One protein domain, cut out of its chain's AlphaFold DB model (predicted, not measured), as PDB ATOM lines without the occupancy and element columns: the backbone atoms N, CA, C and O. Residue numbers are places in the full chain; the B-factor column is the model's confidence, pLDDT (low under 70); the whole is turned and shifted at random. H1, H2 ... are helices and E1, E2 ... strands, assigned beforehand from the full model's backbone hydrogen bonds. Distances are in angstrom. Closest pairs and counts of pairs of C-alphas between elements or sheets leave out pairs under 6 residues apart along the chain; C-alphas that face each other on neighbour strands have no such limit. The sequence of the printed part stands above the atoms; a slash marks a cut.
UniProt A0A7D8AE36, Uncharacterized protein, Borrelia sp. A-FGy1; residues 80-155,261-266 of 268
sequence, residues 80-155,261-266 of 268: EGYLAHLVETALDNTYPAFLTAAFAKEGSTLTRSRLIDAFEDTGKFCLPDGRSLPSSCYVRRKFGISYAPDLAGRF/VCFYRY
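AT A GLANCE: This is residues 80 to 155 and 261 to 266 of the 268 residues of an uncharacterized protein of Borrelia sp. A-FGy1 (UniProt A0A7D8AE36). A small two-stranded ribbon, E1 and E2, sits near the middle, with helix H1 packed beside E1 and helix H2 beside E2, the two helices meeting at a steep angle. The short helix H3 lies off at one end of the longest axis, reached by a long looping stretch, residues 121 to 137. The printed part has 82 residues, with H1, E1, H2, H3 and E2 in that order along the chain; the sheet, E1 - E2, is antiparallel, and the class is mixed, helices and strands, with under half of the residues in named elements. It is compact, with a radius of gyration of the C-alphas of 12.7 A and spans of 40 by 27 by 18 A.

IN THESE COORDINATES: H1, residues 80 to 93, begins at C-alpha 80 (270.351, 344.871, 191.036) and is 20.0 A long. E1 is residues 99 to 102, H2 residues 112 to 120, 12.1 A, and H3 residues 138 to 143. E2, residues 261 to 265, is 13.4 A long and ends at C-alpha 265 (273.118, 357.608, 175.049).

HOW THE PARTS SIT: E1 and E2 are antiparallel at 142 degrees; N 100 and O 263 are 2.9 A apart, N 263 and O 100 2.8 A, within hydrogen-bond range. Residues 125 to 126 pair with 264 to 265 of E2, antiparallel. The closest C-alphas of H1 and E1, Ala 90 and Thr 100, are 6.8 A apart; those of H2 and E2, Phe 119 and Phe 263, 7.7 A. H1, with residues 83 to 87 alone, touches H2 at a steep tilt of 51 degrees, the same way; their closest C-alphas, Val 87 and Phe 119, are 6.3 A apart. H3 touches no helix. In H1, H2 and H3 every O i to N i+4 pair is within hydrogen-bond range.

THE WHOLE: The C-alphas farthest apart, Ser 108 and Lys 142, are 40.3 A apart. Residues 156 to 260 are not printed; C-alphas 155 and 261 are 12.8 A apart across this cut. The link from H2 to H3 is long. Residues 103 to 105 and 108 have pLDDT under 70.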
ATOM      1  N   GLU A  80     269.212 343.967 191.224       84.94
ATOM      2  CA  GLU A  80     270.351 344.871 191.036       84.94
ATOM      3  C   GLU A  80     271.331 344.299 190.014       84.94
ATOM      4  O   GLU A  80     271.720 344.999 189.082       84.94
ATOM      5  N   GLY A  81     271.645 343.004 190.110       80.56
ATOM      6  CA  GLY A  81     272.455 342.306 189.115       80.56
ATOM      7  C   GLY A  81     271.810 342.319 187.729       80.56
ATOM      8  O   GLY A  81     272.491 342.582 186.740       80.56
ATOM      9  N   TYR A  82     270.486 342.136 187.645       83.56
ATOM     10  CA  TYR A  82     269.751 342.284 186.384       83.56
ATOM     11  C   TYR A  82     269.871 343.693 185.787       83.56
ATOM     12  O   TYR A  82     270.153 343.829 184.595       83.56
ATOM     13  N   LEU A  83     269.666 344.741 186.593       87.31
ATOM     14  CA  LEU A  83     269.747 346.129 186.134       87.31
ATOM     15  C   LEU A  83     271.169 346.501 185.702       87.31
ATOM     16  O   LEU A  83     271.341 347.074 184.627       87.31
ATOM     17  N   ALA A  84     272.177 346.131 186.494       86.25
ATOM     18  CA  ALA A  84     273.582 346.359 186.170       86.25
ATOM     19  C   ALA A  84     273.960 345.686 184.846       86.25
ATOM     20  O   ALA A  84     274.509 346.329 183.950       86.25
ATOM     21  N   HIS A  85     273.574 344.420 184.689       82.50
ATOM     22  CA  HIS A  85     273.817 343.663 183.472       82.50
ATOM     23  C   HIS A  85     273.117 344.277 182.243       82.50
ATOM     24  O   HIS A  85     273.698 344.390 181.159       82.50
ATOM     25  N   LEU A  86     271.862 344.710 182.397       85.00
ATOM     26  CA  LEU A  86     271.103 345.361 181.329       85.00
ATOM     27  C   LEU A  86     271.769 346.669 180.875       85.00
ATOM     28  O   LEU A  86     271.868 346.929 179.673       85.00
ATOM     29  N   VAL A  87     272.237 347.478 181.826       89.12
ATOM     30  CA  VAL A  87     272.962 348.725 181.560       89.12
ATOM     31  C   VAL A  87     274.285 348.449 180.847       89.12
ATOM     32  O   VAL A  87     274.586 349.110 179.854       89.12
ATOM     33  N   GLU A  88     275.063 347.470 181.308       86.12
ATOM     34  CA  GLU A  88     276.331 347.077 180.683       86.12
ATOM     35  C   GLU A  88     276.117 346.611 179.238       86.12
ATOM     36  O   GLU A  88     276.733 347.137 178.311       86.12
ATOM     37  N   THR A  89     275.129 345.742 179.017       83.88
ATOM     38  CA  THR A  89     274.737 345.307 177.669       83.88
ATOM     39  C   THR A  89     274.365 346.495 176.782       83.88
ATOM     40  O   THR A  89     274.745 346.550 175.608       83.88
ATOM     41  N   ALA A  90     273.623 347.469 177.313       87.50
ATOM     42  CA  ALA A  90     273.262 348.666 176.567       87.50
ATOM     43  C   ALA A  90     274.488 349.540 176.249       87.50
ATOM     44  O   ALA A  90     274.568 350.087 175.146       87.50
ATOM     45  N   LEU A  91     275.449 349.658 177.169       86.81
ATOM     46  CA  LEU A  91     276.704 350.384 176.956       86.81
ATOM     47  C   LEU A  91     277.578 349.736 175.884       86.81
ATOM     48  O   LEU A  91     278.181 350.455 175.087       86.81
ATOM     49  N   ASP A  92     277.625 348.415 175.822       85.38
ATOM     50  CA  ASP A  92     278.464 347.723 174.845       85.38
ATOM     51  C   ASP A  92     277.875 347.771 173.432       85.38
ATOM     52  O   ASP A  92     278.610 347.826 172.445       85.38
ATOM     53  N   ASN A  93     276.544 347.810 173.323       83.94
ATOM     54  CA  ASN A  93     275.850 347.674 172.041       83.94
ATOM     55  C   ASN A  93     275.286 348.983 171.466       83.94
ATOM     56  O   ASN A  93     274.878 349.013 170.303       83.94
ATOM     57  N   THR A  94     275.256 350.077 172.233       87.19
ATOM     58  CA  THR A  94     274.632 351.342 171.799       87.19
ATOM     59  C   THR A  94     275.678 352.424 171.612       87.19
ATOM     60  O   THR A  94     276.279 352.853 172.586       87.19
ATOM     61  N   TYR A  95     275.885 352.942 170.403       90.31
ATOM     62  CA  TYR A  95     276.818 354.060 170.197       90.31
ATOM     63  C   TYR A  95     276.325 355.367 170.856       90.31
ATOM     64  O   TYR A  95     275.117 355.584 170.972       90.31
ATOM     65  N   PRO A  96     277.222 356.285 171.267       92.94
ATOM     66  CA  PRO A  96     276.808 357.621 171.689       92.94
ATOM     67  C   PRO A  96     276.008 358.322 170.584       92.94
ATOM     68  O   PRO A  96     276.349 358.207 169.409       92.94
ATOM     69  N   ALA A  97     274.976 359.069 170.973       90.25
ATOM     70  CA  ALA A  97     273.952 359.677 170.120       90.25
ATOM     71  C   ALA A  97     272.936 358.701 169.493       90.25
ATOM     72  O   ALA A  97     272.156 359.104 168.628       90.25
ATOM     73  N   PHE A  98     272.901 357.441 169.935       91.38
ATOM     74  CA  PHE A  98     271.890 356.465 169.524       91.38
ATOM     75  C   PHE A  98     270.909 356.156 170.656       91.38
ATOM     76  O   PHE A  98     271.167 356.398 171.839       91.38
ATOM     77  N   LEU A  99     269.758 355.626 170.250       91.19
ATOM     78  CA  LEU A  99     268.719 355.139 171.143       91.19
ATOM     79  C   LEU A  99     268.935 353.658 171.434       91.19
ATOM     80  O   LEU A  99     269.319 352.888 170.555       91.19
ATOM     81  N   THR A 100     268.596 353.269 172.650       90.06
ATOM     82  CA  THR A 100     268.426 351.880 173.060       90.06
ATOM     83  C   THR A 100     267.086 351.723 173.763       90.06
ATOM     84  O   THR A 100     266.477 352.709 174.185       90.06
ATOM     85  N   ALA A 101     266.582 350.499 173.852       83.75
ATOM     86  CA  ALA A 101     265.302 350.211 174.479       83.75
ATOM     87  C   ALA A 101     265.422 348.995 175.390       83.75
ATOM     88  O   ALA A 101     266.079 348.013 175.047       83.75
ATOM     89  N   ALA A 102     264.748 349.061 176.534       74.38
ATOM     90  CA  ALA A 102     264.639 347.946 177.458       74.38
ATOM     91  C   ALA A 102     263.247 347.318 177.333       74.38
ATOM     92  O   ALA A 102     262.227 347.961 177.584       74.38
ATOM     93  N   PHE A 103     263.205 346.036 176.966       65.81
ATOM     94  CA  PHE A 103     261.972 345.255 176.811       65.81
ATOM     95  C   PHE A 103     261.546 344.602 178.128       65.81
ATOM     96  O   PHE A 103     261.260 343.406 178.186       65.81
ATOM     97  N   ALA A 104     261.536 345.376 179.209       67.12
ATOM     98  CA  ALA A 104     261.189 344.851 180.516       67.12
ATOM     99  C   ALA A 104     259.703 345.066 180.819       67.12
ATOM    100  O   ALA A 104     259.184 346.179 180.724       67.12
ATOM    101  N   LYS A 105     259.004 343.990 181.189       68.00
ATOM    102  CA  LYS A 105     257.626 344.073 181.675       68.00
ATOM    103  C   LYS A 105     257.654 344.509 183.137       68.00
ATOM    104  O   LYS A 105     258.312 343.862 183.948       68.00
ATOM    105  N   GLU A 106     256.932 345.578 183.466       75.50
ATOM    106  CA  GLU A 106     256.788 346.009 184.857       75.50
ATOM    107  C   GLU A 106     256.219 344.881 185.730       75.50
ATOM    108  O   GLU A 106     255.337 344.119 185.317       75.50
ATOM    109  N   GLY A 107     256.726 344.795 186.955       74.62
ATOM    110  CA  GLY A 107     256.277 343.854 187.969       74.62
ATOM    111  C   GLY A 107     256.371 344.460 189.366       74.62
ATOM    112  O   GLY A 107     256.659 345.642 189.533       74.62
ATOM    113  N   SER A 108     256.155 343.639 190.392       69.94
ATOM    114  CA  SER A 108     256.251 344.073 191.794       69.94
ATOM    115  C   SER A 108     257.656 344.532 192.199       69.94
ATOM    116  O   SER A 108     257.791 345.330 193.122       69.94
ATOM    117  N   THR A 109     258.699 344.038 191.524       81.25
ATOM    118  CA  THR A 109     260.106 344.310 191.866       81.25
ATOM    119  C   THR A 109     260.777 345.264 190.879       81.25
ATOM    120  O   THR A 109     261.482 346.185 191.299       81.25
ATOM    121  N   LEU A 110     260.555 345.066 189.579       84.44
ATOM    122  CA  LEU A 110     261.062 345.941 188.526       84.44
ATOM    123  C   LEU A 110     259.993 346.973 188.164       84.44
ATOM    124  O   LEU A 110     259.003 346.653 187.503       84.44
ATOM    125  N   THR A 111     260.211 348.210 188.599       87.25
ATOM    126  CA  THR A 111     259.363 349.356 188.263       87.25
ATOM    127  C   THR A 111     260.042 350.218 187.203       87.25
ATOM    128  O   THR A 111     261.271 350.245 187.101       87.25
ATOM    129  N   ARG A 112     259.256 350.992 186.445       87.75
ATOM    130  CA  ARG A 112     259.801 351.972 185.496       87.75
ATOM    131  C   ARG A 112     260.745 352.975 186.149       87.75
ATOM    132  O   ARG A 112     261.740 353.315 185.529       87.75
ATOM    133  N   SER A 113     260.458 353.441 187.367       90.06
ATOM    134  CA  SER A 113     261.345 354.389 188.057       90.06
ATOM    135  C   SER A 113     262.727 353.787 188.288       90.06
ATOM    136  O   SER A 113     263.705 354.373 187.859       90.06
ATOM    137  N   ARG A 114     262.803 352.559 188.821       90.50
ATOM    138  CA  ARG A 114     264.085 351.880 189.059       90.50
ATOM    139  C   ARG A 114     264.875 351.652 187.778       90.50
ATOM    140  O   ARG A 114     266.092 351.756 187.786       90.50
ATOM    141  N   LEU A 115     264.184 351.343 186.682       90.75
ATOM    142  CA  LEU A 115     264.818 351.205 185.375       90.75
ATOM    143  C   LEU A 115     265.364 352.547 184.866       90.75
ATOM    144  O   LEU A 115     266.458 352.581 184.317       90.75
ATOM    145  N   ILE A 116     264.611 353.638 185.036       93.00
ATOM    146  CA  ILE A 116     265.065 354.985 184.668       93.00
ATOM    147  C   ILE A 116     266.287 355.367 185.497       93.00
ATOM    148  O   ILE A 116     267.306 355.724 184.911       93.00
ATOM    149  N   ASP A 117     266.201 355.227 186.818       94.69
ATOM    150  CA  ASP A 117     267.273 355.571 187.753       94.69
ATOM    151  C   ASP A 117     268.548 354.783 187.410       94.69
ATOM    152  O   ASP A 117     269.597 355.379 187.187       94.69
ATOM    153  N   ALA A 118     268.444 353.464 187.199       93.56
ATOM    154  CA  ALA A 118     269.584 352.618 186.833       93.56
ATOM    155  C   ALA A 118     270.323 353.085 185.565       93.56
ATOM    156  O   ALA A 118     271.543 352.952 185.481       93.56
ATOM    157  N   PHE A 119     269.609 353.626 184.575       94.94
ATOM    158  CA  PHE A 119     270.217 354.157 183.354       94.94
ATOM    159  C   PHE A 119     270.719 355.597 183.532       94.94
ATOM    160  O   PHE A 119     271.830 355.899 183.090       94.94
ATOM    161  N   GLU A 120     269.940 356.488 184.152       95.00
ATOM    162  CA  GLU A 120     270.313 357.901 184.315       95.00
ATOM    163  C   GLU A 120     271.480 358.089 185.298       95.00
ATOM    164  O   GLU A 120     272.379 358.888 185.019       95.00
ATOM    165  N   ASP A 121     271.547 357.285 186.365       95.25
ATOM    166  CA  ASP A 121     272.609 357.331 187.384       95.25
ATOM    167  C   ASP A 121     273.998 357.011 186.813       95.25
ATOM    168  O   ASP A 121     275.022 357.415 187.367       95.25
ATOM    169  N   THR A 122     274.065 356.348 185.654       94.00
ATOM    170  CA  THR A 122     275.335 356.116 184.948       94.00
ATOM    171  C   THR A 122     275.987 357.402 184.439       94.00
ATOM    172  O   THR A 122     277.166 357.386 184.079       94.00
ATOM    173  N   GLY A 123     275.220 358.489 184.298       94.38
ATOM    174  CA  GLY A 123     275.647 359.699 183.595       94.38
ATOM    175  C   GLY A 123     275.862 359.493 182.090       94.38
ATOM    176  O   GLY A 123     276.418 360.356 181.416       94.38
ATOM    177  N   LYS A 124     275.458 358.349 181.532       95.31
ATOM    178  CA  LYS A 124     275.671 358.010 180.115       95.31
ATOM    179  C   LYS A 124     274.384 357.938 179.318       95.31
ATOM    180  O   LYS A 124     274.427 358.142 178.106       95.31
ATOM    181  N   PHE A 125     273.255 357.712 179.980       96.19
ATOM    182  CA  PHE A 125     271.941 357.655 179.357       96.19
ATOM    183  C   PHE A 125     270.980 358.661 179.974       96.19
ATOM    184  O   PHE A 125     271.091 359.011 181.143       96.19
ATOM    185  N   CYS A 126     270.025 359.119 179.179       95.06
ATOM    186  CA  CYS A 126     268.878 359.882 179.649       95.06
ATOM    187  C   CYS A 126     267.614 359.442 178.915       95.06
ATOM    188  O   CYS A 126     267.684 358.803 177.859       95.06
ATOM    189  N   LEU A 127     266.450 359.802 179.447       94.75
ATOM    190  CA  LEU A 127     265.221 359.706 178.667       94.75
ATOM    191  C   LEU A 127     265.259 360.652 177.450       94.75
ATOM    192  O   LEU A 127     265.729 361.787 177.562       94.75
ATOM    193  N   PRO A 128     264.737 360.223 176.286       93.38
ATOM    194  CA  PRO A 128     264.547 361.087 175.131       93.38
ATOM    195  C   PRO A 128     263.275 361.932 175.304       93.38
ATOM    196  O   PRO A 128     262.251 361.712 174.653       93.38
ATOM    197  N   ASP A 129     263.352 362.905 176.205       93.25
ATOM    198  CA  ASP A 129     262.265 363.810 176.587       93.25
ATOM    199  C   ASP A 129     262.496 365.271 176.156       93.25
ATOM    200  O   ASP A 129     261.812 366.179 176.625       93.25
ATOM    201  N   GLY A 130     263.473 365.523 175.280       93.44
ATOM    202  CA  GLY A 130     263.794 366.876 174.818       93.44
ATOM    203  C   GLY A 130     264.644 367.714 175.777       93.44
ATOM    204  O   GLY A 130     264.913 368.882 175.479       93.44
ATOM    205  N   ARG A 131     265.095 367.172 176.921       95.12
ATOM    206  CA  ARG A 131     265.912 367.932 177.882       95.12
ATOM    207  C   ARG A 131     267.248 368.399 177.292       95.12
ATOM    208  O   ARG A 131     267.821 367.771 176.399       95.12
ATOM    209  N   SER A 132     267.796 369.490 177.837       96.62
ATOM    210  CA  SER A 132     269.154 369.942 177.496       96.62
ATOM    211  C   SER A 132     270.189 368.931 177.979       96.62
ATOM    212  O   SER A 132     270.171 368.516 179.136       96.62
ATOM    213  N   LEU A 133     271.148 368.607 177.115       96.06
ATOM    214  CA  LEU A 133     272.296 367.784 177.475       96.06
ATOM    215  C   LEU A 133     273.374 368.637 178.157       96.06
ATOM    216  O   LEU A 133     273.543 369.816 177.797       96.06
ATOM    217  N   PRO A 134     274.140 368.063 179.101       94.81
ATOM    218  CA  PRO A 134     275.218 368.787 179.760       94.81
ATOM    219  C   PRO A 134     276.263 369.315 178.766       94.81
ATOM    220  O   PRO A 134     276.566 368.675 177.761       94.81
ATOM    221  N   SER A 135     276.847 370.485 179.043       92.06
ATOM    222  CA  SER A 135     277.814 371.130 178.137       92.06
ATOM    223  C   SER A 135     279.079 370.298 177.892       92.06
ATOM    224  O   SER A 135     279.679 370.394 176.821       92.06
ATOM    225  N   SER A 136     279.478 369.480 178.868       92.75
ATOM    226  CA  SER A 136     280.675 368.641 178.817       92.75
ATOM    227  C   SER A 136     280.454 367.257 178.211       92.75
ATOM    228  O   SER A 136     281.445 366.563 177.988       92.75
ATOM    229  N   CYS A 137     279.224 366.844 177.896       93.62
ATOM    230  CA  CYS A 137     279.022 365.482 177.411       93.62
ATOM    231  C   CYS A 137     279.655 365.250 176.030       93.62
ATOM    232  O   CYS A 137     279.840 366.172 175.221       93.62
ATOM    233  N   TYR A 138     280.018 364.000 175.757       94.19
ATOM    234  CA  TYR A 138     280.663 363.570 174.523       94.19
ATOM    235  C   TYR A 138     279.835 363.956 173.301       94.19
ATOM    236  O   TYR A 138     280.362 364.553 172.359       94.19
ATOM    237  N   VAL A 139     278.535 363.665 173.333       93.38
ATOM    238  CA  VAL A 139     277.655 363.878 172.183       93.38
ATOM    239  C   VAL A 139     277.551 365.351 171.806       93.38
ATOM    240  O   VAL A 139     277.648 365.698 170.628       93.38
ATOM    241  N   ARG A 140     277.472 366.243 172.793       93.88
ATOM    242  CA  ARG A 140     277.468 367.682 172.534       93.88
ATOM    243  C   ARG A 140     278.805 368.170 171.994       93.88
ATOM    244  O   ARG A 140     278.831 368.899 171.006       93.88
ATOM    245  N   ARG A 141     279.921 367.741 172.590       94.25
ATOM    246  CA  ARG A 141     281.268 368.168 172.172       94.25
ATOM    247  C   ARG A 141     281.684 367.632 170.803       94.25
ATOM    248  O   ARG A 141     282.440 368.303 170.105       94.25
ATOM    249  N   LYS A 142     281.256 366.422 170.437       94.56
ATOM    250  CA  LYS A 142     281.675 365.750 169.198       94.56
ATOM    251  C   LYS A 142     280.676 365.877 168.061       94.56
ATOM    252  O   LYS A 142     281.109 366.025 166.924       94.56
ATOM    253  N   PHE A 143     279.380 365.840 168.356       90.69
ATOM    254  CA  PHE A 143     278.324 365.880 167.341       90.69
ATOM    255  C   PHE A 143     277.540 367.198 167.331       90.69
ATOM    256  O   PHE A 143     276.703 367.393 166.457       90.69
ATOM    257  N   GLY A 144     277.779 368.112 168.280       92.44
ATOM    258  CA  GLY A 144     277.074 369.399 168.354       92.44
ATOM    259  C   GLY A 144     275.622 369.297 168.836       92.44
ATOM    260  O   GLY A 144     274.903 370.296 168.855       92.44
ATOM    261  N   ILE A 145     275.175 368.112 169.252       92.25
ATOM    262  CA  ILE A 145     273.802 367.872 169.703       92.25
ATOM    263  C   ILE A 145     273.659 368.375 171.142       92.25
ATOM    264  O   ILE A 145     274.293 367.857 172.058       92.25
ATOM    265  N   SER A 146     272.837 369.404 171.342       95.00
ATOM    266  CA  SER A 146     272.687 370.070 172.647       95.00
ATOM    267  C   SER A 146     271.480 369.600 173.462       95.00
ATOM    268  O   SER A 146     271.386 369.950 174.634       95.00
ATOM    269  N   TYR A 147     270.584 368.808 172.869       94.88
ATOM    270  CA  TYR A 147     269.342 368.337 173.483       94.88
ATOM    271  C   TYR A 147     269.148 366.851 173.198       94.88
ATOM    272  O   TYR A 147     269.546 366.368 172.135       94.88
ATOM    273  N   ALA A 148     268.548 366.131 174.143       94.62
ATOM    274  CA  ALA A 148     268.044 364.794 173.874       94.62
ATOM    275  C   ALA A 148     266.916 364.882 172.825       94.62
ATOM    276  O   ALA A 148     266.223 365.903 172.767       94.62
ATOM    277  N   PRO A 149     266.702 363.849 171.993       91.88
ATOM    278  CA  PRO A 149     265.495 363.759 171.177       91.88
ATOM    279  C   PRO A 149     264.249 363.846 172.062       91.88
ATOM    280  O   PRO A 149     264.295 363.409 173.204       91.88
ATOM    281  N   ASP A 150     263.140 364.368 171.548       91.06
ATOM    282  CA  ASP A 150     261.840 364.325 172.227       91.06
ATOM    283  C   ASP A 150     260.986 363.255 171.537       91.06
ATOM    284  O   ASP A 150     260.613 363.411 170.371       91.06
ATOM    285  N   LEU A 151     260.759 362.124 172.205       88.50
ATOM    286  CA  LEU A 151     260.128 360.935 171.616       88.50
ATOM    287  C   LEU A 151     258.898 360.450 172.387       88.50
ATOM    288  O   LEU A 151     258.300 359.439 172.012       88.50
ATOM    289  N   ALA A 152     258.490 361.152 173.444       83.62
ATOM    290  CA  ALA A 152     257.337 360.754 174.241       83.62
ATOM    291  C   ALA A 152     256.067 360.701 173.369       83.62
ATOM    292  O   ALA A 152     255.654 361.698 172.781       83.62
ATOM    293  N   GLY A 153     255.460 359.513 173.263       79.31
ATOM    294  CA  GLY A 153     254.254 359.289 172.457       79.31
ATOM    295  C   GLY A 153     254.466 359.334 170.939       79.31
ATOM    296  O   GLY A 153     253.483 359.343 170.202       79.31
ATOM    297  N   ARG A 154     255.716 359.357 170.456       84.00
ATOM    298  CA  ARG A 154     256.038 359.452 169.025       84.00
ATOM    299  C   ARG A 154     256.519 358.119 168.473       84.00
ATOM    300  O   ARG A 154     257.277 357.395 169.114       84.00
ATOM    301  N   PHE A 155     256.127 357.827 167.237       83.31
ATOM    302  CA  PHE A 155     256.697 356.719 166.480       83.31
ATOM    303  C   PHE A 155     257.976 357.155 165.780       83.31
ATOM    304  O   PHE A 155     258.053 358.236 165.193       83.31
ATOM    305  N   VAL A 261     260.047 351.729 177.376       84.12
ATOM    306  CA  VAL A 261     261.013 352.721 177.848       84.12
ATOM    307  C   VAL A 261     262.239 352.666 176.941       84.12
ATOM    308  O   VAL A 261     262.848 351.611 176.749       84.12
ATOM    309  N   CYS A 262     262.582 353.815 176.368       89.69
ATOM    310  CA  CYS A 262     263.781 353.999 175.567       89.69
ATOM    311  C   CYS A 262     264.718 355.002 176.238       89.69
ATOM    312  O   CYS A 262     264.283 355.878 176.985       89.69
ATOM    313  N   PHE A 263     266.005 354.856 175.949       93.50
ATOM    314  CA  PHE A 263     267.085 355.653 176.508       93.50
ATOM    315  C   PHE A 263     267.964 356.190 175.386       93.50
ATOM    316  O   PHE A 263     268.251 355.493 174.413       93.50
ATOM    317  N   TYR A 264     268.408 357.429 175.532       95.00
ATOM    318  CA  TYR A 264     269.338 358.089 174.632       95.00
ATOM    319  C   TYR A 264     270.728 358.135 175.260       95.00
ATOM    320  O   TYR A 264     270.892 358.643 176.371       95.00
ATOM    321  N   ARG A 265     271.738 357.614 174.556       95.44
ATOM    322  CA  ARG A 265     273.118 357.608 175.049       95.44
ATOM    323  C   ARG A 265     273.813 358.931 174.739       95.44
ATOM    324  O   ARG A 265     273.950 359.295 173.572       95.44
ATOM    325  N   TYR A 266     274.311 359.620 175.761       94.50
ATOM    326  CA  TYR A 266     274.958 360.927 175.627       94.50
ATOM    327  C   TYR A 266     276.391 361.011 176.179       94.50
ATOM    328  O   TYR A 266     277.124 361.903 175.743       94.50
TER     329      TYR A 266